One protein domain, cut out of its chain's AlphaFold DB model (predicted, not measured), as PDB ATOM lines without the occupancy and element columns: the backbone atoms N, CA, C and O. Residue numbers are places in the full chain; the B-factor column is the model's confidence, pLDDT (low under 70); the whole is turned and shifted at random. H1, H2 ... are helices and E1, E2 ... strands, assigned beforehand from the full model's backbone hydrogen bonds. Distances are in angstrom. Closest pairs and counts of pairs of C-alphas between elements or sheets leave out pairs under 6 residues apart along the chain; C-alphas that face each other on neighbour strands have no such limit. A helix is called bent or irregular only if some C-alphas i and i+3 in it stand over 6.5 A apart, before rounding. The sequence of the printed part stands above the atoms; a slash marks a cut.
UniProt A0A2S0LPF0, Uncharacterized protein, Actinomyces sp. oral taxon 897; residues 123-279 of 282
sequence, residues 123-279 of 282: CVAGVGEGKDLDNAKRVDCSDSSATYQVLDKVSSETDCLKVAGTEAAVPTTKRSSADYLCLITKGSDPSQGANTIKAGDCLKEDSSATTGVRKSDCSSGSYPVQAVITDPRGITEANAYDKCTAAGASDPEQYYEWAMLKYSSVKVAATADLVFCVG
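Overview. This is residues 123 to 279 of the 282 residues of an uncharacterized protein of Actinomyces sp. oral taxon 897 (UniProt A0A2S0LPF0). What shape do these atoms make? Two lobes stand end to end along the longest axis, each a small, strongly twisted sheet with one short helix packed on it: H1 on the sheet of E1 to E5 with E10, and H2 on the sheet of E6 to E9 with E11. The second sheet is curled like part of a barrel and folded back on itself, while the chain crosses between the lobes through residues 186 to 201, where E9 runs on into E10, and through the link from E10 to E11. What is it built of? The printed part has 157 residues, with two named helices and eleven named strands in the order E1 E2 E3 H1 E4 E5 E6 E7 E8 H2 E9 E10 E11; the class is mixed, helices and strands, with 64 residues in named elements, under half. The first sheet, E2 E1 E3 E5 E4 E10, is mixed, and the second, E7 E6 E8 E11 E9, is antiparallel throughout. How large is it? It is compact, with a radius of gyration of the C-alphas of 16.1 A, and spans 46 by 32 by 23 A.

Along the chain. Where does the first lobe run? E1 is residues 123 to 125, beginning at C-alpha 123 at (268.813, 137.821, 308.523), and E2 is residues 137 to 139. E3, residues 148 to 154, is 16.4 A long, and H1 is residues 157 to 162. E4 is residues 168 to 171, and E5, residues 180 to 185, is 16.1 A long. What follows? E6 is residues 202 to 205, E7 is residues 213 to 216, and E8, residues 223 to 229, is 16.0 A long from C-alpha 223 at (265.333, 141.562, 339.960). H2 is residues 240 to 246. Which strands come last? E9, residues 254 to 258, is 13.3 A long, and E10 is residues 261 to 263. E11, residues 274 to 278, is 12.6 A long and ends at C-alpha 278 at (266.425, 147.341, 340.665).

Arrangement. How is the first sheet joined? E2 and E1 form a hairpin, with N 125 and O 137 2.9 A apart; E1 and E3 are antiparallel, with N 124 and O 148 2.9 A apart. E3 and E5 are antiparallel, with N 151 and O 182 2.8 A apart, and E4 and E5 form a hairpin, with N 183 and O 168 2.8 A apart. E4 and E10 are parallel, with N 169 and O 261 2.8 A apart. How is the second sheet joined? E6 and E7 form a hairpin, with N 204 and O 214 2.9 A apart, and face E11 and E9 in a folded sheet, one sheet bent back into two leaves, with E8 as the hinge. E8 is staggered: N 223 and O 203 of E6 are 2.8 A apart, and N 229 and O 275 of E11 are 2.9 A apart. E11 and E9 are antiparallel, with N 276 and O 256 2.9 A apart. Where are the helices? H1 is on the first sheet at a height of 7.8 A, slantwise to the strands at 39 degrees to E5 on the local plane; the closest C-alphas of H1 and E5, Cys 160 and Cys 182, are 5.1 A apart. H2 is on the second at a height of 8.7 A, across the strands at 79 degrees to E11 on the local plane; the closest C-alphas, Cys 244 and Cys 277, are 5.6 A apart. Every O i to N i+4 pair is within hydrogen-bond range in H2, but 0 of 2 in H1, where 3 of 3 O i to N i+3 pairs are. What order do they make? E3, H1, E4 and E8, H2, E9 are split strand-helix-strand units, two strands running the same way with a helix between them in the chain and another strand between them in the sheet, E5 and E11 respectively. Both crossovers are right-handed.

Size, cuts and confidence. How far does it reach? The C-alphas of Asp 140 and Ser 250, the two farthest apart, are 47.6 A apart. Are there cuts or long links? The printed part has no cut; the links E1 to E2 and E5 to E6 are long. Where is confidence low? The mean pLDDT of the printed part is 90.4, and residues 175 to 177, 210 to 211 and 265 to 266 are under 70.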
ATOM      1  N   CYS A 123     267.702 138.106 307.625       96.12
ATOM      2  CA  CYS A 123     268.813 137.821 308.523       96.12
ATOM      3  C   CYS A 123     270.108 138.514 308.108       96.12
ATOM      4  O   CYS A 123     270.382 138.755 306.929       96.12
ATOM      5  N   VAL A 124     270.920 138.830 309.115       94.50
ATOM      6  CA  VAL A 124     272.183 139.552 308.973       94.50
ATOM      7  C   VAL A 124     273.293 138.785 309.690       94.50
ATOM      8  O   VAL A 124     273.101 138.231 310.773       94.50
ATOM      9  N   ALA A 125     274.467 138.763 309.067       93.50
ATOM     10  CA  ALA A 125     275.702 138.201 309.600       93.50
ATOM     11  C   ALA A 125     276.756 139.300 309.781       93.50
ATOM     12  O   ALA A 125     276.705 140.314 309.087       93.50
ATOM     13  N   GLY A 126     277.750 139.065 310.644       89.00
ATOM     14  CA  GLY A 126     278.940 139.923 310.770       89.00
ATOM     15  C   GLY A 126     278.744 141.219 311.564       89.00
ATOM     16  O   GLY A 126     279.592 142.106 311.497       89.00
ATOM     17  N   VAL A 127     277.652 141.312 312.325       89.00
ATOM     18  CA  VAL A 127     277.394 142.387 313.294       89.00
ATOM     19  C   VAL A 127     277.915 141.971 314.668       89.00
ATOM     20  O   VAL A 127     277.765 140.819 315.070       89.00
ATOM     21  N   GLY A 128     278.535 142.900 315.390       85.19
ATOM     22  CA  GLY A 128     279.005 142.679 316.755       85.19
ATOM     23  C   GLY A 128     279.960 143.774 317.216       85.19
ATOM     24  O   GLY A 128     280.461 144.551 316.403       85.19
ATOM     25  N   GLU A 129     280.223 143.824 318.519       82.12
ATOM     26  CA  GLU A 129     281.125 144.814 319.106       82.12
ATOM     27  C   GLU A 129     282.525 144.772 318.467       82.12
ATOM     28  O   GLU A 129     283.063 143.707 318.142       82.12
ATOM     29  N   GLY A 130     283.095 145.953 318.211       81.62
ATOM     30  CA  GLY A 130     284.405 146.102 317.579       81.62
ATOM     31  C   GLY A 130     284.477 145.684 316.104       81.62
ATOM     32  O   GLY A 130     285.556 145.772 315.515       81.62
ATOM     33  N   LYS A 131     283.371 145.242 315.486       84.94
ATOM     34  CA  LYS A 131     283.318 144.897 314.058       84.94
ATOM     35  C   LYS A 131     283.060 146.131 313.197       84.94
ATOM     36  O   LYS A 131     282.283 147.014 313.560       84.94
ATOM     37  N   ASP A 132     283.679 146.155 312.021       86.12
ATOM     38  CA  ASP A 132     283.424 147.175 311.001       86.12
ATOM     39  C   ASP A 132     282.158 146.858 310.197       86.12
ATOM     40  O   ASP A 132     281.808 145.688 310.005       86.12
ATOM     41  N   LEU A 133     281.508 147.897 309.662       84.69
ATOM     42  CA  LEU A 133     280.263 147.763 308.889       84.69
ATOM     43  C   LEU A 133     280.427 146.923 307.609       84.69
ATOM     44  O   LEU A 133     279.458 146.332 307.151       84.69
ATOM     45  N   ASP A 134     281.637 146.810 307.048       85.00
ATOM     46  CA  ASP A 134     281.888 145.967 305.862       85.00
ATOM     47  C   ASP A 134     281.671 144.473 306.119       85.00
ATOM     48  O   ASP A 134     281.439 143.707 305.185       85.00
ATOM     49  N   ASN A 135     281.754 144.048 307.380       86.62
ATOM     50  CA  ASN A 135     281.502 142.659 307.748       86.62
ATOM     51  C   ASN A 135     280.002 142.346 307.757       86.62
ATOM     52  O   ASN A 135     279.618 141.184 307.585       86.62
ATOM     53  N   ALA A 136     279.174 143.375 307.956       89.31
ATOM     54  CA  ALA A 136     277.737 143.244 308.060       89.31
ATOM     55  C   ALA A 136     277.118 143.020 306.675       89.31
ATOM     56  O   ALA A 136     277.235 143.842 305.762       89.31
ATOM     57  N   LYS A 137     276.430 141.890 306.515       90.81
ATOM     58  CA  LYS A 137     275.762 141.526 305.261       90.81
ATOM     59  C   LYS A 137     274.449 140.809 305.512       90.81
ATOM     60  O   LYS A 137     274.331 140.024 306.450       90.81
ATOM     61  N   ARG A 138     273.484 141.042 304.623       92.88
ATOM     62  CA  ARG A 138     272.273 140.229 304.535       92.88
ATOM     63  C   ARG A 138     272.653 138.814 304.094       92.88
ATOM     64  O   ARG A 138     273.442 138.652 303.161       92.88
ATOM     65  N   VAL A 139     272.093 137.818 304.762       93.19
ATOM     66  CA  VAL A 139     272.293 136.390 304.486       93.19
ATOM     67  C   VAL A 139     270.953 135.667 304.525       93.19
ATOM     68  O   VAL A 139     269.959 136.211 305.009       93.19
ATOM     69  N   ASP A 140     270.919 134.440 304.013       92.50
ATOM     70  CA  ASP A 140     269.763 133.572 304.209       92.50
ATOM     71  C   ASP A 140     269.614 133.235 305.700       92.50
ATOM     72  O   ASP A 140     270.601 132.978 306.390       92.50
ATOM     73  N   CYS A 141     268.387 133.229 306.219       92.19
ATOM     74  CA  CYS A 141     268.158 132.915 307.625       92.19
ATOM     75  C   CYS A 141     268.521 131.475 307.996       92.19
ATOM     76  O   CYS A 141     268.745 131.208 309.170       92.19
ATOM     77  N   SER A 142     268.602 130.544 307.050       93.81
ATOM     78  CA  SER A 142     269.092 129.182 307.280       93.81
ATOM     79  C   SER A 142     270.623 129.090 307.334       93.81
ATOM     80  O   SER A 142     271.148 128.083 307.808       93.81
ATOM     81  N   ASP A 143     271.345 130.137 306.919       92.88
ATOM     82  CA  ASP A 143     272.803 130.175 306.966       92.88
ATOM     83  C   ASP A 143     273.293 130.133 308.422       92.88
ATOM     84  O   ASP A 143     272.785 130.834 309.304       92.88
ATOM     85  N   SER A 144     274.314 129.316 308.684       91.88
ATOM     86  CA  SER A 144     274.945 129.217 310.006       91.88
ATOM     87  C   SER A 144     275.605 130.519 310.471       91.88
ATOM     88  O   SER A 144     275.823 130.704 311.663       91.88
ATOM     89  N   SER A 145     275.928 131.423 309.544       90.50
ATOM     90  CA  SER A 145     276.487 132.742 309.834       90.50
ATOM     91  C   SER A 145     275.430 133.788 310.200       90.50
ATOM     92  O   SER A 145     275.798 134.875 310.647       90.50
ATOM     93  N   ALA A 146     274.136 133.489 310.031       93.06
ATOM     94  CA  ALA A 146     273.048 134.376 310.423       93.06
ATOM     95  C   ALA A 146     272.969 134.482 311.953       93.06
ATOM     96  O   ALA A 146     272.500 133.557 312.619       93.06
ATOM     97  N   THR A 147     273.402 135.618 312.499       93.19
ATOM     98  CA  THR A 147     273.405 135.878 313.947       93.19
ATOM     99  C   THR A 147     272.258 136.781 314.385       93.19
ATOM    100  O   THR A 147     271.773 136.642 315.503       93.19
ATOM    101  N   TYR A 148     271.786 137.664 313.501       95.06
ATOM    102  CA  TYR A 148     270.701 138.603 313.785       95.06
ATOM    103  C   TYR A 148     269.547 138.469 312.791       95.06
ATOM    104  O   TYR A 148     269.749 138.078 311.639       95.06
ATOM    105  N   GLN A 149     268.355 138.864 313.229       96.56
ATOM    106  CA  GLN A 149     267.176 139.099 312.403       96.56
ATOM    107  C   GLN A 149     266.786 140.583 312.446       96.56
ATOM    108  O   GLN A 149     266.895 141.233 313.484       96.56
ATOM    109  N   VAL A 150     266.317 141.120 311.320       97.62
ATOM    110  CA  VAL A 150     265.802 142.490 311.217       97.62
ATOM    111  C   VAL A 150     264.389 142.557 311.801       97.62
ATOM    112  O   VAL A 150     263.458 141.955 311.262       97.62
ATOM    113  N   LEU A 151     264.212 143.321 312.875       98.00
ATOM    114  CA  LEU A 151     262.910 143.631 313.470       98.00
ATOM    115  C   LEU A 151     262.172 144.726 312.708       98.00
ATOM    116  O   LEU A 151     260.955 144.641 312.530       98.00
ATOM    117  N   ASP A 152     262.907 145.752 312.283       97.81
ATOM    118  CA  ASP A 152     262.365 146.872 311.525       97.81
ATOM    119  C   ASP A 152     263.455 147.644 310.775       97.81
ATOM    120  O   ASP A 152     264.654 147.458 311.013       97.81
ATOM    121  N   LYS A 153     263.023 148.524 309.871       95.81
ATOM    122  CA  LYS A 153     263.866 149.481 309.162       95.81
ATOM    123  C   LYS A 153     263.326 150.893 309.396       95.81
ATOM    124  O   LYS A 153     262.211 151.205 308.993       95.81
ATOM    125  N   VAL A 154     264.124 151.739 310.036       95.44
ATOM    126  CA  VAL A 154     263.715 153.065 310.529       95.44
ATOM    127  C   VAL A 154     264.616 154.165 309.982       95.44
ATOM    128  O   VAL A 154     265.742 153.894 309.581       95.44
ATOM    129  N   SER A 155     264.160 155.416 310.009       91.94
ATOM    130  CA  SER A 155     264.920 156.558 309.480       91.94
ATOM    131  C   SER A 155     265.927 157.177 310.461       91.94
ATOM    132  O   SER A 155     266.670 158.088 310.102       91.94
ATOM    133  N   SER A 156     265.939 156.732 311.720       89.81
ATOM    134  CA  SER A 156     266.828 157.247 312.769       89.81
ATOM    135  C   SER A 156     267.351 156.116 313.644       89.81
ATOM    136  O   SER A 156     266.586 155.248 314.057       89.81
ATOM    137  N   GLU A 157     268.632 156.170 314.010       90.50
ATOM    138  CA  GLU A 157     269.248 155.211 314.936       90.50
ATOM    139  C   GLU A 157     268.475 155.123 316.260       90.50
ATOM    140  O   GLU A 157     268.237 154.039 316.783       90.50
ATOM    141  N   THR A 158     268.015 156.261 316.784       90.44
ATOM    142  CA  THR A 158     267.285 156.324 318.058       90.44
ATOM    143  C   THR A 158     265.879 155.735 317.984       90.44
ATOM    144  O   THR A 158     265.331 155.347 319.015       90.44
ATOM    145  N   ASP A 159     265.288 155.621 316.791       94.50
ATOM    146  CA  ASP A 159     263.978 154.984 316.637       94.50
ATOM    147  C   ASP A 159     264.066 153.468 316.830       94.50
ATOM    148  O   ASP A 159     263.095 152.861 317.276       94.50
ATOM    149  N   CYS A 160     265.243 152.868 316.623       95.25
ATOM    150  CA  CYS A 160     265.463 151.461 316.942       95.25
ATOM    151  C   CYS A 160     265.303 151.151 318.432       95.25
ATOM    152  O   CYS A 160     264.821 150.074 318.774       95.25
ATOM    153  N   LEU A 161     265.583 152.108 319.323       93.38
ATOM    154  CA  LEU A 161     265.355 151.924 320.759       93.38
ATOM    155  C   LEU A 161     263.869 151.692 321.084       93.38
ATOM    156  O   LEU A 161     263.550 151.013 322.057       93.38
ATOM    157  N   LYS A 162     262.960 152.212 320.249       95.00
ATOM    158  CA  LYS A 162     261.501 152.071 320.399       95.00
ATOM    159  C   LYS A 162     260.971 150.758 319.815       95.00
ATOM    160  O   LYS A 162     259.836 150.379 320.098       95.00
ATOM    161  N   VAL A 163     261.764 150.068 318.995       97.19
ATOM    162  CA  VAL A 163     261.400 148.776 318.411       97.19
ATOM    163  C   VAL A 163     261.699 147.688 319.440       97.19
ATOM    164  O   VAL A 163     262.859 147.410 319.745       97.19
ATOM    165  N   ALA A 164     260.651 147.084 319.999       96.44
ATOM    166  CA  ALA A 164     260.758 146.056 321.036       96.44
ATOM    167  C   ALA A 164     261.707 144.922 320.626       96.44
ATOM    168  O   ALA A 164     261.574 144.393 319.525       96.44
ATOM    169  N   GLY A 165     262.644 144.551 321.503       94.56
ATOM    170  CA  GLY A 165     263.596 143.474 321.233       94.56
ATOM    171  C   GLY A 165     264.904 143.921 320.595       94.56
ATOM    172  O   GLY A 165     265.769 143.084 320.372       94.56
ATOM    173  N   THR A 166     265.057 145.201 320.261       95.50
ATOM    174  CA  THR A 166     266.246 145.646 319.537       95.50
ATOM    175  C   THR A 166     267.487 145.632 320.417       95.50
ATOM    176  O   THR A 166     267.523 146.244 321.481       95.50
ATOM    177  N   GLU A 167     268.526 144.975 319.915       92.56
ATOM    178  CA  GLU A 167     269.843 144.840 320.537       92.56
ATOM    179  C   GLU A 167     270.923 145.585 319.743       92.56
ATOM    180  O   GLU A 167     271.933 145.994 320.311       92.56
ATOM    181  N   ALA A 168     270.711 145.809 318.439       92.62
ATOM    182  CA  ALA A 168     271.632 146.569 317.597       92.62
ATOM    183  C   ALA A 168     270.905 147.458 316.579       92.62
ATOM    184  O   ALA A 168     269.935 147.036 315.951       92.62
ATOM    185  N   ALA A 169     271.430 148.662 316.359       93.62
ATOM    186  CA  ALA A 169     271.047 149.550 315.269       93.62
ATOM    187  C   ALA A 169     272.180 149.613 314.242       93.62
ATOM    188  O   ALA A 169     273.303 150.030 314.542       93.62
ATOM    189  N   VAL A 170     271.887 149.186 313.014       91.81
ATOM    190  CA  VAL A 170     272.898 149.055 311.960       91.81
ATOM    191  C   VAL A 170     272.571 149.974 310.788       91.81
ATOM    192  O   VAL A 170     271.537 149.786 310.143       91.81
ATOM    193  N   PRO A 171     273.432 150.955 310.471       91.06
ATOM    194  CA  PRO A 171     273.247 151.816 309.318       91.06
ATOM    195  C   PRO A 171     273.280 150.988 308.032       91.06
ATOM    196  O   PRO A 171     274.136 150.124 307.835       91.06
ATOM    197  N   THR A 172     272.364 151.271 307.113       88.75
ATOM    198  CA  THR A 172     272.320 150.577 305.816       88.75
ATOM    199  C   THR A 172     273.494 150.942 304.899       88.75
ATOM    200  O   THR A 172     273.816 150.189 303.974       88.75
ATOM    201  N   THR A 173     274.165 152.075 305.149       81.81
ATOM    202  CA  THR A 173     275.343 152.539 304.402       81.81
ATOM    203  C   THR A 173     276.381 153.237 305.295       81.81
ATOM    204  O   THR A 173     276.078 153.718 306.381       81.81
ATOM    205  N   LYS A 174     277.628 153.354 304.816       76.25
ATOM    206  CA  LYS A 174     278.740 153.958 305.578       76.25
ATOM    207  C   LYS A 174     278.747 155.485 305.667       76.25
ATOM    208  O   LYS A 174     279.280 156.026 306.626       76.25
ATOM    209  N   ARG A 175     278.308 156.186 304.615       66.56
ATOM    210  CA  ARG A 175     278.615 157.623 304.439       66.56
ATOM    211  C   ARG A 175     277.495 158.564 304.857       66.56
ATOM    212  O   ARG A 175     277.775 159.723 305.127       66.56
ATOM    213  N   SER A 176     276.262 158.081 304.885       63.25
ATOM    214  CA  SER A 176     275.100 158.765 305.444       63.25
ATOM    215  C   SER A 176     273.941 157.793 305.295       63.25
ATOM    216  O   SER A 176     273.537 157.472 304.176       63.25
ATOM    217  N   SER A 177     273.476 157.236 306.404       65.44
ATOM    218  CA  SER A 177     272.335 156.332 306.377       65.44
ATOM    219  C   SER A 177     271.066 157.134 306.563       65.44
ATOM    220  O   SER A 177     270.839 157.676 307.639       65.44
ATOM    221  N   ALA A 178     270.246 157.189 305.514       73.38
ATOM    222  CA  ALA A 178     268.852 157.587 305.663       73.38
ATOM    223  C   ALA A 178     268.081 156.554 306.495       73.38
ATOM    224  O   ALA A 178     267.123 156.923 307.157       73.38
ATOM    225  N   ASP A 179     268.543 155.294 306.492       91.25
ATOM    226  CA  ASP A 179     267.867 154.186 307.153       91.25
ATOM    227  C   ASP A 179     268.807 153.343 308.029       91.25
ATOM    228  O   ASP A 179     269.938 153.023 307.636       91.25
ATOM    229  N   TYR A 180     268.273 152.880 309.153       93.69
ATOM    230  CA  TYR A 180     268.870 151.942 310.093       93.69
ATOM    231  C   TYR A 180     268.044 150.660 310.148       93.69
ATOM    232  O   TYR A 180     266.816 150.691 310.082       93.69
ATOM    233  N   LEU A 181     268.727 149.529 310.284       95.50
ATOM    234  CA  LEU A 181     268.117 148.243 310.591       95.50
ATOM    235  C   LEU A 181     268.146 148.044 312.104       95.50
ATOM    236  O   LEU A 181     269.218 148.104 312.708       95.50
ATOM    237  N   CYS A 182     266.987 147.779 312.692       96.88
ATOM    238  CA  CYS A 182     266.856 147.418 314.096       96.88
ATOM    239  C   CYS A 182     266.922 145.900 314.192       96.88
ATOM    240  O   CYS A 182     266.115 145.205 313.572       96.88
ATOM    241  N   LEU A 183     267.920 145.379 314.893       95.69
ATOM    242  CA  LEU A 183     268.259 143.965 314.889       95.69
ATOM    243  C   LEU A 183     268.042 143.331 316.259       95.69
ATOM    244  O   LEU A 183     268.317 143.948 317.286       95.69
ATOM    245  N   ILE A 184     267.634 142.066 316.244       94.50
ATOM    246  CA  ILE A 184     267.579 141.178 317.408       94.50
ATOM    247  C   ILE A 184     268.405 139.927 317.135       94.50
ATOM    248  O   ILE A 184     268.490 139.487 315.983       94.50
ATOM    249  N   THR A 185     269.004 139.337 318.165       92.69
ATOM    250  CA  THR A 185     269.596 138.003 318.066       92.69
ATOM    251  C   THR A 185     268.586 137.024 317.462       92.69
ATOM    252  O   THR A 185     267.414 136.964 317.842       92.69
ATOM    253  N   LYS A 186     269.031 136.267 316.459       92.81
ATOM    254  CA  LYS A 186     268.169 135.354 315.707       92.81
ATOM    255  C   LYS A 186     267.534 134.318 316.640       92.81
ATOM    256  O   LYS A 186     268.233 133.568 317.314       92.81
ATOM    257  N   GLY A 187     266.205 134.230 316.597       91.38
ATOM    258  CA  GLY A 187     265.423 133.280 317.394       91.38
ATOM    259  C   GLY A 187     265.054 133.770 318.798       91.38
ATOM    260  O   GLY A 187     264.319 133.065 319.486       91.38
ATOM    261  N   SER A 188     265.510 134.955 319.212       91.88
ATOM    262  CA  SER A 188     265.075 135.579 320.463       91.88
ATOM    263  C   SER A 188     263.646 136.117 320.357       91.88
ATOM    264  O   SER A 188     263.190 136.513 319.283       91.88
ATOM    265  N   ASP A 189     262.942 136.156 321.489       92.81
ATOM    266  CA  ASP A 189     261.618 136.771 321.594       92.81
ATOM    267  C   ASP A 189     261.750 138.296 321.780       92.81
ATOM    268  O   ASP A 189     262.290 138.736 322.802       92.81
ATOM    269  N   PRO A 190     261.218 139.124 320.859       94.81
ATOM    270  CA  PRO A 190     261.266 140.579 320.985       94.81
ATOM    271  C   PRO A 190     260.604 141.119 322.259       94.81
ATOM    272  O   PRO A 190     260.987 142.180 322.750       94.81
ATOM    273  N   SER A 191     259.634 140.394 322.829       94.88
ATOM    274  CA  SER A 191     258.955 140.788 324.069       94.88
ATOM    275  C   SER A 191     259.859 140.718 325.305       94.88
ATOM    276  O   SER A 191     259.573 141.365 326.313       94.88
ATOM    277  N   GLN A 192     260.950 139.950 325.222       93.44
ATOM    278  CA  GLN A 192     261.923 139.773 326.298       93.44
ATOM    279  C   GLN A 192     263.104 140.753 326.188       93.44
ATOM    280  O   GLN A 192     263.978 140.764 327.056       93.44
ATOM    281  N   GLY A 193     263.145 141.594 325.150       93.75
ATOM    282  CA  GLY A 193     264.210 142.577 324.967       93.75
ATOM    283  C   GLY A 193     264.308 143.546 326.138       93.75
ATOM    284  O   GLY A 193     263.293 144.043 326.634       93.75
ATOM    285  N   ALA A 194     265.528 143.855 326.568       94.06
ATOM    286  CA  ALA A 194     265.743 144.761 327.690       94.06
ATOM    287  C   ALA A 194     265.204 146.180 327.425       94.06
ATOM    288  O   ALA A 194     264.696 146.822 328.338       94.06
ATOM    289  N   ASN A 195     265.186 146.638 326.169       94.81
ATOM    290  CA  ASN A 195     264.589 147.925 325.797       94.81
ATOM    291  C   ASN A 195     263.056 148.001 325.980       94.81
ATOM    292  O   ASN A 195     262.466 149.058 325.783       94.81
ATOM    293  N   THR A 196     262.406 146.896 326.356       95.69
ATOM    294  CA  THR A 196     260.966 146.838 326.669       95.69
ATOM    295  C   THR A 196     260.664 146.895 328.169       95.69
ATOM    296  O   THR A 196     259.493 146.907 328.563       95.69
ATOM    297  N   ILE A 197     261.703 146.881 329.010       96.69
ATOM    298  CA  ILE A 197     261.586 146.888 330.466       96.69
ATOM    299  C   ILE A 197     261.074 148.254 330.933       96.69
ATOM    300  O   ILE A 197     261.586 149.301 330.539       96.69
ATOM    301  N   LYS A 198     260.091 148.231 331.832       96.50
ATOM    302  CA  LYS A 198     259.571 149.402 332.552       96.50
ATOM    303  C   LYS A 198     259.542 149.135 334.056       96.50
ATOM    304  O   LYS A 198     259.668 147.992 334.491       96.50
ATOM    305  N   ALA A 199     259.321 150.184 334.845       96.75
ATOM    306  CA  ALA A 199     259.051 150.038 336.274       96.75
ATOM    307  C   ALA A 199     257.896 149.045 336.517       96.75
ATOM    308  O   ALA A 199     256.874 149.086 335.827       96.75
ATOM    309  N   GLY A 200     258.084 148.143 337.480       96.44
ATOM    310  CA  GLY A 200     257.172 147.043 337.797       96.44
ATOM    311  C   GLY A 200     257.399 145.756 336.994       96.44
ATOM    312  O   GLY A 200     256.848 144.726 337.372       96.44
ATOM    313  N   ASP A 201     258.202 145.778 335.925       97.94
ATOM    314  CA  ASP A 201     258.678 144.542 335.290       97.94
ATOM    315  C   ASP A 201     259.833 143.928 336.099       97.94
ATOM    316  O   ASP A 201     260.370 144.544 337.023       97.94
ATOM    317  N   CYS A 202     260.260 142.724 335.719       97.25
ATOM    318  CA  CYS A 202     261.470 142.114 336.248       97.25
ATOM    319  C   CYS A 202     262.496 141.861 335.151       97.25
ATOM    320  O   CYS A 202     262.160 141.562 334.001       97.25
ATOM    321  N   LEU A 203     263.767 141.947 335.529       95.69
ATOM    322  CA  LEU A 203     264.889 141.600 334.671       95.69
ATOM    323  C   LEU A 203     265.670 140.425 335.245       95.69
ATOM    324  O   LEU A 203     265.647 140.163 336.450       95.69
ATOM    325  N   LYS A 204     266.389 139.725 334.375       94.38
ATOM    326  CA  LYS A 204     267.311 138.665 334.763       94.38
ATOM    327  C   LYS A 204     268.605 138.799 333.985       94.38
ATOM    328  O   LYS A 204     268.597 139.202 332.822       94.38
ATOM    329  N   GLU A 205     269.696 138.437 334.642       91.56
ATOM    330  CA  GLU A 205     270.998 138.316 334.000       91.56
ATOM    331  C   GLU A 205     270.948 137.208 332.942       91.56
ATOM    332  O   GLU A 205     270.454 136.103 333.185       91.56
ATOM    333  N   ASP A 206     271.452 137.527 331.759       85.06
ATOM    334  CA  ASP A 206     271.539 136.643 330.611       85.06
ATOM    335  C   ASP A 206     272.867 136.890 329.897       85.06
ATOM    336  O   ASP A 206     273.016 137.840 329.132       85.06
ATOM    337  N   SER A 207     273.838 136.012 330.135       79.56
ATOM    338  CA  SER A 207     275.160 136.079 329.507       79.56
ATOM    339  C   SER A 207     275.137 135.872 327.990       79.56
ATOM    340  O   SER A 207     276.148 136.104 327.333       79.56
ATOM    341  N   SER A 208     274.032 135.369 327.433       71.44
ATOM    342  CA  SER A 208     273.850 135.238 325.988       71.44
ATOM    343  C   SER A 208     273.310 136.520 325.357       71.44
ATOM    344  O   SER A 208     273.516 136.726 324.162       71.44
ATOM    345  N   ALA A 209     272.663 137.389 326.139       70.06
ATOM    346  CA  ALA A 209     272.291 138.717 325.680       70.06
ATOM    347  C   ALA A 209     273.551 139.575 325.541       70.06
ATOM    348  O   ALA A 209     274.422 139.578 326.412       70.06
ATOM    349  N   THR A 210     273.621 140.364 324.472       65.56
ATOM    350  CA  THR A 210     274.751 141.269 324.204       65.56
ATOM    351  C   THR A 210     275.058 142.206 325.375       65.56
ATOM    352  O   THR A 210     276.196 142.605 325.584       65.56
ATOM    353  N   THR A 211     274.034 142.531 326.156       68.69
ATOM    354  CA  THR A 211     274.065 143.477 327.271       68.69
ATOM    355  C   THR A 211     273.973 142.810 328.640       68.69
ATOM    356  O   THR A 211     273.783 143.492 329.641       68.69
ATOM    357  N   GLY A 212     274.023 141.478 328.700       83.88
ATOM    358  CA  GLY A 212     274.036 140.737 329.960       83.88
ATOM    359  C   GLY A 212     272.703 140.665 330.710       83.88
ATOM    360  O   GLY A 212     272.657 140.032 331.759       83.88
ATOM    361  N   VAL A 213     271.624 141.286 330.217       91.38
ATOM    362  CA  VAL A 213     270.298 141.296 330.862       91.38
ATOM    363  C   VAL A 213     269.162 141.213 329.848       91.38
ATOM    364  O   VAL A 213     269.283 141.706 328.724       91.38
ATOM    365  N   ARG A 214     268.029 140.651 330.278       93.38
ATOM    366  CA  ARG A 214     266.764 140.618 329.531       93.38
ATOM    367  C   ARG A 214     265.563 140.816 330.449       93.38
ATOM    368  O   ARG A 214     265.663 140.610 331.661       93.38
ATOM    369  N   LYS A 215     264.415 141.164 329.870       95.56
ATOM    370  CA  LYS A 215     263.136 141.118 330.583       95.56
ATOM    371  C   LYS A 215     262.794 139.669 330.933       95.56
ATOM    372  O   LYS A 215     263.212 138.740 330.247       95.56
ATOM    373  N   SER A 216     262.078 139.481 332.033       95.25
ATOM    374  CA  SER A 216     261.658 138.171 332.521       95.25
ATOM    375  C   SER A 216     260.411 138.285 333.391       95.25
ATOM    376  O   SER A 216     260.056 139.376 333.842       95.25
ATOM    377  N   ASP A 217     259.783 137.150 333.682       95.75
ATOM    378  CA  ASP A 217     258.754 137.078 334.714       95.75
ATOM    379  C   ASP A 217     259.348 137.319 336.108       95.75
ATOM    380  O   ASP A 217     260.442 136.837 336.429       95.75
ATOM    381  N   CYS A 218     258.587 138.006 336.963       96.12
ATOM    382  CA  CYS A 218     258.931 138.240 338.364       96.12
ATOM    383  C   CYS A 218     258.857 136.945 339.176       96.12
ATOM    384  O   CYS A 218     257.839 136.597 339.771       96.12
ATOM    385  N   SER A 219     259.957 136.209 339.146       95.12
ATOM    386  CA  SER A 219     260.126 134.882 339.730       95.12
ATOM    387  C   SER A 219     261.482 134.776 340.423       95.12
ATOM    388  O   SER A 219     262.306 135.688 340.328       95.12
ATOM    389  N   SER A 220     261.735 133.665 341.114       95.19
ATOM    390  CA  SER A 220     262.989 133.490 341.848       95.19
ATOM    391  C   SER A 220     264.222 133.690 340.954       95.19
ATOM    392  O   SER A 220     264.347 133.144 339.849       95.19
ATOM    393  N   GLY A 221     265.141 134.510 341.447       93.06
ATOM    394  CA  GLY A 221     266.371 134.897 340.783       93.06
ATOM    395  C   GLY A 221     266.236 136.039 339.774       93.06
ATOM    396  O   GLY A 221     267.215 136.316 339.081       93.06
ATOM    397  N   SER A 222     265.067 136.673 339.668       96.19
ATOM    398  CA  SER A 222     264.866 137.920 338.915       96.19
ATOM    399  C   SER A 222     264.979 139.138 339.831       96.19
ATOM    400  O   SER A 222     264.773 139.035 341.039       96.19
ATOM    401  N   TYR A 223     265.282 140.292 339.250       96.75
ATOM    402  CA  TYR A 223     265.333 141.562 339.960       96.75
ATOM    403  C   TYR A 223     264.123 142.421 339.568       96.75
ATOM    404  O   TYR A 223     263.928 142.667 338.370       96.75
ATOM    405  N   PRO A 224     263.301 142.879 340.529       97.19
ATOM    406  CA  PRO A 224     262.202 143.791 340.257       97.19
ATOM    407  C   PRO A 224     262.746 145.167 339.885       97.19
ATOM    408  O   PRO A 224     263.557 145.756 340.603       97.19
ATOM    409  N   VAL A 225     262.288 145.693 338.755       98.06
ATOM    410  CA  VAL A 225     262.698 146.998 338.244       98.06
ATOM    411  C   VAL A 225     261.835 148.065 338.897       98.06
ATOM    412  O   VAL A 225     260.621 148.103 338.707       98.06
ATOM    413  N   GLN A 226     262.461 148.948 339.669       98.00
ATOM    414  CA  GLN A 226     261.773 150.025 340.379       98.00
ATOM    415  C   GLN A 226     261.653 151.283 339.515       98.00
ATOM    416  O   GLN A 226     260.622 151.948 339.531       98.00
ATOM    417  N   ALA A 227     262.692 151.589 338.735       98.00
ATOM    418  CA  ALA A 227     262.729 152.734 337.832       98.00
ATOM    419  C   ALA A 227     263.605 152.440 336.607       98.00
ATOM    420  O   ALA A 227     264.491 151.583 336.646       98.00
ATOM    421  N   VAL A 228     263.361 153.174 335.519       97.50
ATOM    422  CA  VAL A 228     264.165 153.121 334.292       97.50
ATOM    423  C   VAL A 228     264.563 154.539 333.916       97.50
ATOM    424  O   VAL A 228     263.700 155.392 333.713       97.50
ATOM    425  N   ILE A 229     265.863 154.792 333.814       96.62
ATOM    426  CA  ILE A 229     266.402 156.070 333.347       96.62
ATOM    427  C   ILE A 229     266.727 155.926 331.862       96.62
ATOM    428  O   ILE A 229     267.548 155.095 331.488       96.62
ATOM    429  N   THR A 230     266.084 156.734 331.018       93.56
ATOM    430  CA  THR A 230     266.207 156.670 329.547       93.56
ATOM    431  C   THR A 230     267.193 157.679 328.955       93.56
ATOM    432  O   THR A 230     267.327 157.781 327.739       93.56
ATOM    433  N   ASP A 231     267.829 158.484 329.805       89.69
ATOM    434  CA  ASP A 231     268.906 159.403 329.437       89.69
ATOM    435  C   ASP A 231     270.012 159.312 330.498       89.69
ATOM    436  O   ASP A 231     270.019 160.083 331.462       89.69
ATOM    437  N   PRO A 232     270.924 158.333 330.381       88.88
ATOM    438  CA  PRO A 232     271.911 158.048 331.417       88.88
ATOM    439  C   PRO A 232     273.138 158.972 331.369       88.88
ATOM    440  O   PRO A 232     274.143 158.723 332.037       88.88
ATOM    441  N   ARG A 233     273.099 160.059 330.588       89.62
ATOM    442  CA  ARG A 233     274.223 160.996 330.482       89.62
ATOM    443  C   ARG A 233     274.566 161.597 331.847       89.62
ATOM    444  O   ARG A 233     273.728 162.197 332.517       89.62
ATOM    445  N   GLY A 234     275.837 161.479 332.233       88.50
ATOM    446  CA  GLY A 234     276.346 162.005 333.503       88.50
ATOM    447  C   GLY A 234     276.056 161.125 334.723       88.50
ATOM    448  O   GLY A 234     276.339 161.553 335.847       88.50
ATOM    449  N   ILE A 235     275.517 159.919 334.523       91.88
ATOM    450  CA  ILE A 235     275.515 158.884 335.556       91.88
ATOM    451  C   ILE A 235     276.939 158.340 335.703       91.88
ATOM    452  O   ILE A 235     277.644 158.118 334.721       91.88
ATOM    453  N   THR A 236     277.373 158.187 336.946       91.62
ATOM    454  CA  THR A 236     278.646 157.585 337.337       91.62
ATOM    455  C   THR A 236     278.393 156.614 338.481       91.62
ATOM    456  O   THR A 236     277.392 156.735 339.187       91.62
ATOM    457  N   GLU A 237     279.327 155.701 338.737       89.06
ATOM    458  CA  GLU A 237     279.236 154.773 339.877       89.06
ATOM    459  C   GLU A 237     278.988 155.501 341.211       89.06
ATOM    460  O   GLU A 237     278.251 155.022 342.067       89.06
ATOM    461  N   ALA A 238     279.555 156.704 341.363       93.31
ATOM    462  CA  ALA A 238     279.428 157.507 342.573       93.31
ATOM    463  C   ALA A 238     278.040 158.142 342.764       93.31
ATOM    464  O   ALA A 238     277.712 158.515 343.885       93.31
ATOM    465  N   ASN A 239     277.246 158.313 341.698       95.00
ATOM    466  CA  ASN A 239     275.942 158.983 341.767       95.00
ATOM    467  C   ASN A 239     274.764 158.118 341.287       95.00
ATOM    468  O   ASN A 239     273.622 158.573 341.355       95.00
ATOM    469  N   ALA A 240     275.012 156.896 340.808       94.19
ATOM    470  CA  ALA A 240     273.996 156.045 340.194       94.19
ATOM    471  C   ALA A 240     272.811 155.769 341.131       94.19
ATOM    472  O   ALA A 240     271.663 155.932 340.726       94.19
ATOM    473  N   TYR A 241     273.075 155.442 342.400       95.50
ATOM    474  CA  TYR A 241     272.022 155.192 343.387       95.50
ATOM    475  C   TYR A 241     271.185 156.443 343.680       95.50
ATOM    476  O   TYR A 241     269.960 156.367 343.666       95.50
ATOM    477  N   ASP A 242     271.811 157.614 343.828       95.88
ATOM    478  CA  ASP A 242     271.088 158.881 344.009       95.88
ATOM    479  C   ASP A 242     270.197 159.198 342.800       95.88
ATOM    480  O   ASP A 242     269.063 159.659 342.946       95.88
ATOM    481  N   LYS A 243     270.694 158.926 341.587       96.56
ATOM    482  CA  LYS A 243     269.929 159.087 340.344       96.56
ATOM    483  C   LYS A 243     268.772 158.098 340.262       96.56
ATOM    484  O   LYS A 243     267.688 158.492 339.840       96.56
ATOM    485  N   CYS A 244     268.968 156.861 340.708       97.19
ATOM    486  CA  CYS A 244     267.909 155.865 340.807       97.19
ATOM    487  C   CYS A 244     266.815 156.282 341.792       97.19
ATOM    488  O   CYS A 244     265.633 156.230 341.450       97.19
ATOM    489  N   THR A 245     267.192 156.772 342.974       96.56
ATOM    490  CA  THR A 245     266.244 157.299 343.961       96.56
ATOM    491  C   THR A 245     265.483 158.504 343.409       96.56
ATOM    492  O   THR A 245     264.258 158.564 343.497       96.56
ATOM    493  N   ALA A 246     266.174 159.435 342.744       96.00
ATOM    494  CA  ALA A 246     265.542 160.580 342.083       96.00
ATOM    495  C   ALA A 246     264.590 160.173 340.940       96.00
ATOM    496  O   ALA A 246     263.628 160.888 340.663       96.00
ATOM    497  N   ALA A 247     264.837 159.030 340.295       96.00
ATOM    498  CA  ALA A 247     263.968 158.448 339.274       96.00
ATOM    499  C   ALA A 247     262.766 157.671 339.854       96.00
ATOM    500  O   ALA A 247     261.932 157.191 339.087       96.00
ATOM    501  N   GLY A 248     262.653 157.563 341.183       96.12
ATOM    502  CA  GLY A 248     261.524 156.936 341.873       96.12
ATOM    503  C   GLY A 248     261.791 155.533 342.422       96.12
ATOM    504  O   GLY A 248     260.852 154.895 342.901       96.12
ATOM    505  N   ALA A 249     263.033 155.041 342.389       96.56
ATOM    506  CA  ALA A 249     263.385 153.830 343.126       96.56
ATOM    507  C   ALA A 249     263.321 154.105 344.638       96.56
ATOM    508  O   ALA A 249     263.842 155.108 345.116       96.56
ATOM    509  N   SER A 250     262.652 153.235 345.389       90.94
ATOM    510  CA  SER A 250     262.451 153.406 346.834       90.94
ATOM    511  C   SER A 250     263.670 152.958 347.640       90.94
ATOM    512  O   SER A 250     263.997 153.582 348.642       90.94
ATOM    513  N   ASP A 251     264.329 151.890 347.186       89.81
ATOM    514  CA  ASP A 251     265.552 151.342 347.777       89.81
ATOM    515  C   ASP A 251     266.301 150.533 346.701       89.81
ATOM    516  O   ASP A 251     266.095 149.321 346.570       89.81
ATOM    517  N   PRO A 252     267.021 151.199 345.779       90.06
ATOM    518  CA  PRO A 252     267.729 150.504 344.711       90.06
ATOM    519  C   PRO A 252     268.929 149.739 345.284       90.06
ATOM    520  O   PRO A 252     269.899 150.350 345.726       90.06
ATOM    521  N   GLU A 253     268.896 148.407 345.236       89.94
ATOM    522  CA  GLU A 253     270.016 147.570 345.694       89.94
ATOM    523  C   GLU A 253     271.123 147.464 344.646       89.94
ATOM    524  O   GLU A 253     272.296 147.315 344.983       89.94
ATOM    525  N   GLN A 254     270.745 147.512 343.366       92.94
ATOM    526  CA  GLN A 254     271.657 147.435 342.230       92.94
ATOM    527  C   GLN A 254     271.122 148.266 341.061       92.94
ATOM    528  O   GLN A 254     269.945 148.644 341.011       92.94
ATOM    529  N   TYR A 255     271.994 148.521 340.091       93.94
ATOM    530  CA  TYR A 255     271.610 149.080 338.805       93.94
ATOM    531  C   TYR A 255     272.290 148.322 337.665       93.94
ATOM    532  O   TYR A 255     273.393 147.803 337.820       93.94
ATOM    533  N   TYR A 256     271.622 148.275 336.516       93.75
ATOM    534  CA  TYR A 256     272.158 147.688 335.291       93.75
ATOM    535  C   TYR A 256     272.185 148.739 334.191       93.75
ATOM    536  O   TYR A 256     271.154 149.330 333.865       93.75
ATOM    537  N   GLU A 257     273.360 148.952 333.608       92.19
ATOM    538  CA  GLU A 257     273.514 149.736 332.388       92.19
ATOM    539  C   GLU A 257     273.244 148.850 331.177       92.19
ATOM    540  O   GLU A 257     273.764 147.741 331.061       92.19
ATOM    541  N   TRP A 258     272.427 149.349 330.259       92.50
ATOM    542  CA  TRP A 258     272.104 148.663 329.021       92.50
ATOM    543  C   TRP A 258     272.345 149.583 327.836       92.50
ATOM    544  O   TRP A 258     271.964 150.753 327.860       92.50
ATOM    545  N   ALA A 259     272.962 149.043 326.790       89.69
ATOM    546  CA  ALA A 259     273.315 149.769 325.583       89.69
ATOM    547  C   ALA A 259     272.882 148.983 324.349       89.69
ATOM    548  O   ALA A 259     273.245 147.818 324.191       89.69
ATOM    549  N   MET A 260     272.178 149.640 323.435       90.94
ATOM    550  CA  MET A 260     272.015 149.115 322.088       90.94
ATOM    551  C   MET A 260     273.364 149.209 321.369       90.94
ATOM    552  O   MET A 260     274.030 150.247 321.415       90.94
ATOM    553  N   LEU A 261     273.771 148.152 320.667       89.81
ATOM    554  CA  LEU A 261     274.952 148.221 319.812       89.81
ATOM    555  C   LEU A 261     274.711 149.220 318.681       89.81
ATOM    556  O   LEU A 261     273.752 149.087 317.919       89.81
ATOM    557  N   LYS A 262     275.609 150.193 318.535       87.88
ATOM    558  CA  LYS A 262     275.510 151.244 317.516       87.88
ATOM    559  C   LYS A 262     276.789 151.321 316.714       87.88
ATOM    560  O   LYS A 262     277.886 151.273 317.269       87.88
ATOM    561  N   TYR A 263     276.674 151.466 315.401       82.00
ATOM    562  CA  TYR A 263     277.840 151.720 314.560       82.00
ATOM    563  C   TYR A 263     278.202 153.207 314.618       82.00
ATOM    564  O   TYR A 263     277.519 154.049 314.044       82.00
ATOM    565  N   SER A 264     279.324 153.519 315.269       70.69
ATOM    566  CA  SER A 264     279.986 154.822 315.141       70.69
ATOM    567  C   SER A 264     280.570 155.007 313.730       70.69
ATOM    568  O   SER A 264     280.441 154.134 312.870       70.69
ATOM    569  N   SER A 265     281.275 156.120 313.490       61.41
ATOM    570  CA  SER A 265     281.845 156.505 312.186       61.41
ATOM    571  C   SER A 265     282.672 155.423 311.468       61.41
ATOM    572  O   SER A 265     282.891 155.540 310.263       61.41
ATOM    573  N   VAL A 266     283.102 154.362 312.163       63.00
ATOM    574  CA  VAL A 266     283.733 153.176 311.556       63.00
ATOM    575  C   VAL A 266     283.457 151.850 312.284       63.00
ATOM    576  O   VAL A 266     283.486 150.809 311.629       63.00
ATOM    577  N   LYS A 267     283.174 151.854 313.598       72.50
ATOM    578  CA  LYS A 267     283.088 150.633 314.430       72.50
ATOM    579  C   LYS A 267     281.862 150.599 315.331       72.50
ATOM    580  O   LYS A 267     281.366 151.651 315.729       72.50
ATOM    581  N   VAL A 268     281.436 149.400 315.719       75.50
ATOM    582  CA  VAL A 268     280.408 149.225 316.754       75.50
ATOM    583  C   VAL A 268     280.924 149.675 318.121       75.50
ATOM    584  O   VAL A 268     282.000 149.245 318.538       75.50
ATOM    585  N   ALA A 269     280.138 150.506 318.802       72.69
ATOM    586  CA  ALA A 269     280.333 150.943 320.177       72.69
ATOM    587  C   ALA A 269     279.053 150.711 320.997       72.69
ATOM    588  O   ALA A 269     277.943 150.740 320.458       72.69
ATOM    589  N   ALA A 270     279.228 150.507 322.301       71.38
ATOM    590  CA  ALA A 270     278.156 150.431 323.282       71.38
ATOM    591  C   ALA A 270     278.293 151.620 324.241       71.38
ATOM    592  O   ALA A 270     279.283 151.748 324.957       71.38
ATOM    593  N   THR A 271     277.313 152.516 324.226       78.00
ATOM    594  CA  THR A 271     277.142 153.566 325.240       78.00
ATOM    595  C   THR A 271     275.800 153.335 325.899       78.00
ATOM    596  O   THR A 271     274.839 153.094 325.169       78.00
ATOM    597  N   ALA A 272     275.725 153.423 327.228       86.38
ATOM    598  CA  ALA A 272     274.475 153.202 327.945       86.38
ATOM    599  C   ALA A 272     273.338 154.051 327.346       86.38
ATOM    600  O   ALA A 272     273.464 155.266 327.188       86.38
ATOM    601  N   ASP A 273     272.245 153.383 326.999       90.94
ATOM    602  CA  ASP A 273     270.986 153.964 326.537       90.94
ATOM    603  C   ASP A 273     269.954 153.978 327.661       90.94
ATOM    604  O   ASP A 273     269.139 154.894 327.753       90.94
ATOM    605  N   LEU A 274     270.002 152.959 328.520       94.44
ATOM    606  CA  LEU A 274     269.088 152.763 329.632       94.44
ATOM    607  C   LEU A 274     269.879 152.419 330.895       94.44
ATOM    608  O   LEU A 274     270.882 151.708 330.838       94.44
ATOM    609  N   VAL A 275     269.383 152.879 332.040       95.62
ATOM    610  CA  VAL A 275     269.780 152.370 333.357       95.62
ATOM    611  C   VAL A 275     268.552 151.807 334.050       95.62
ATOM    612  O   VAL A 275     267.561 152.513 334.244       95.62
ATOM    613  N   PHE A 276     268.619 150.533 334.421       97.00
ATOM    614  CA  PHE A 276     267.585 149.856 335.194       97.00
ATOM    615  C   PHE A 276     267.945 149.915 336.672       97.00
ATOM    616  O   PHE A 276     268.945 149.337 337.084       97.00
ATOM    617  N   CYS A 277     267.119 150.586 337.464       97.50
ATOM    618  CA  CYS A 277     267.255 150.644 338.914       97.50
ATOM    619  C   CYS A 277     266.432 149.512 339.522       97.50
ATOM    620  O   CYS A 277     265.209 149.487 339.347       97.50
ATOM    621  N   VAL A 278     267.079 148.571 340.207       97.25
ATOM    622  CA  VAL A 278     266.425 147.341 340.665       97.25
ATOM    623  C   VAL A 278     266.407 147.204 342.180       97.25
ATOM    624  O   VAL A 278     267.259 147.742 342.881       97.25
ATOM    625  N   GLY A 279     265.404 146.494 342.694       95.75
ATOM    626  CA  GLY A 279     265.329 146.100 344.100       95.75
ATOM    627  C   GLY A 279     265.944 144.744 344.390       95.75
ATOM    628  O   GLY A 279     266.578 144.133 343.527       95.75
TER     629      GLY A 279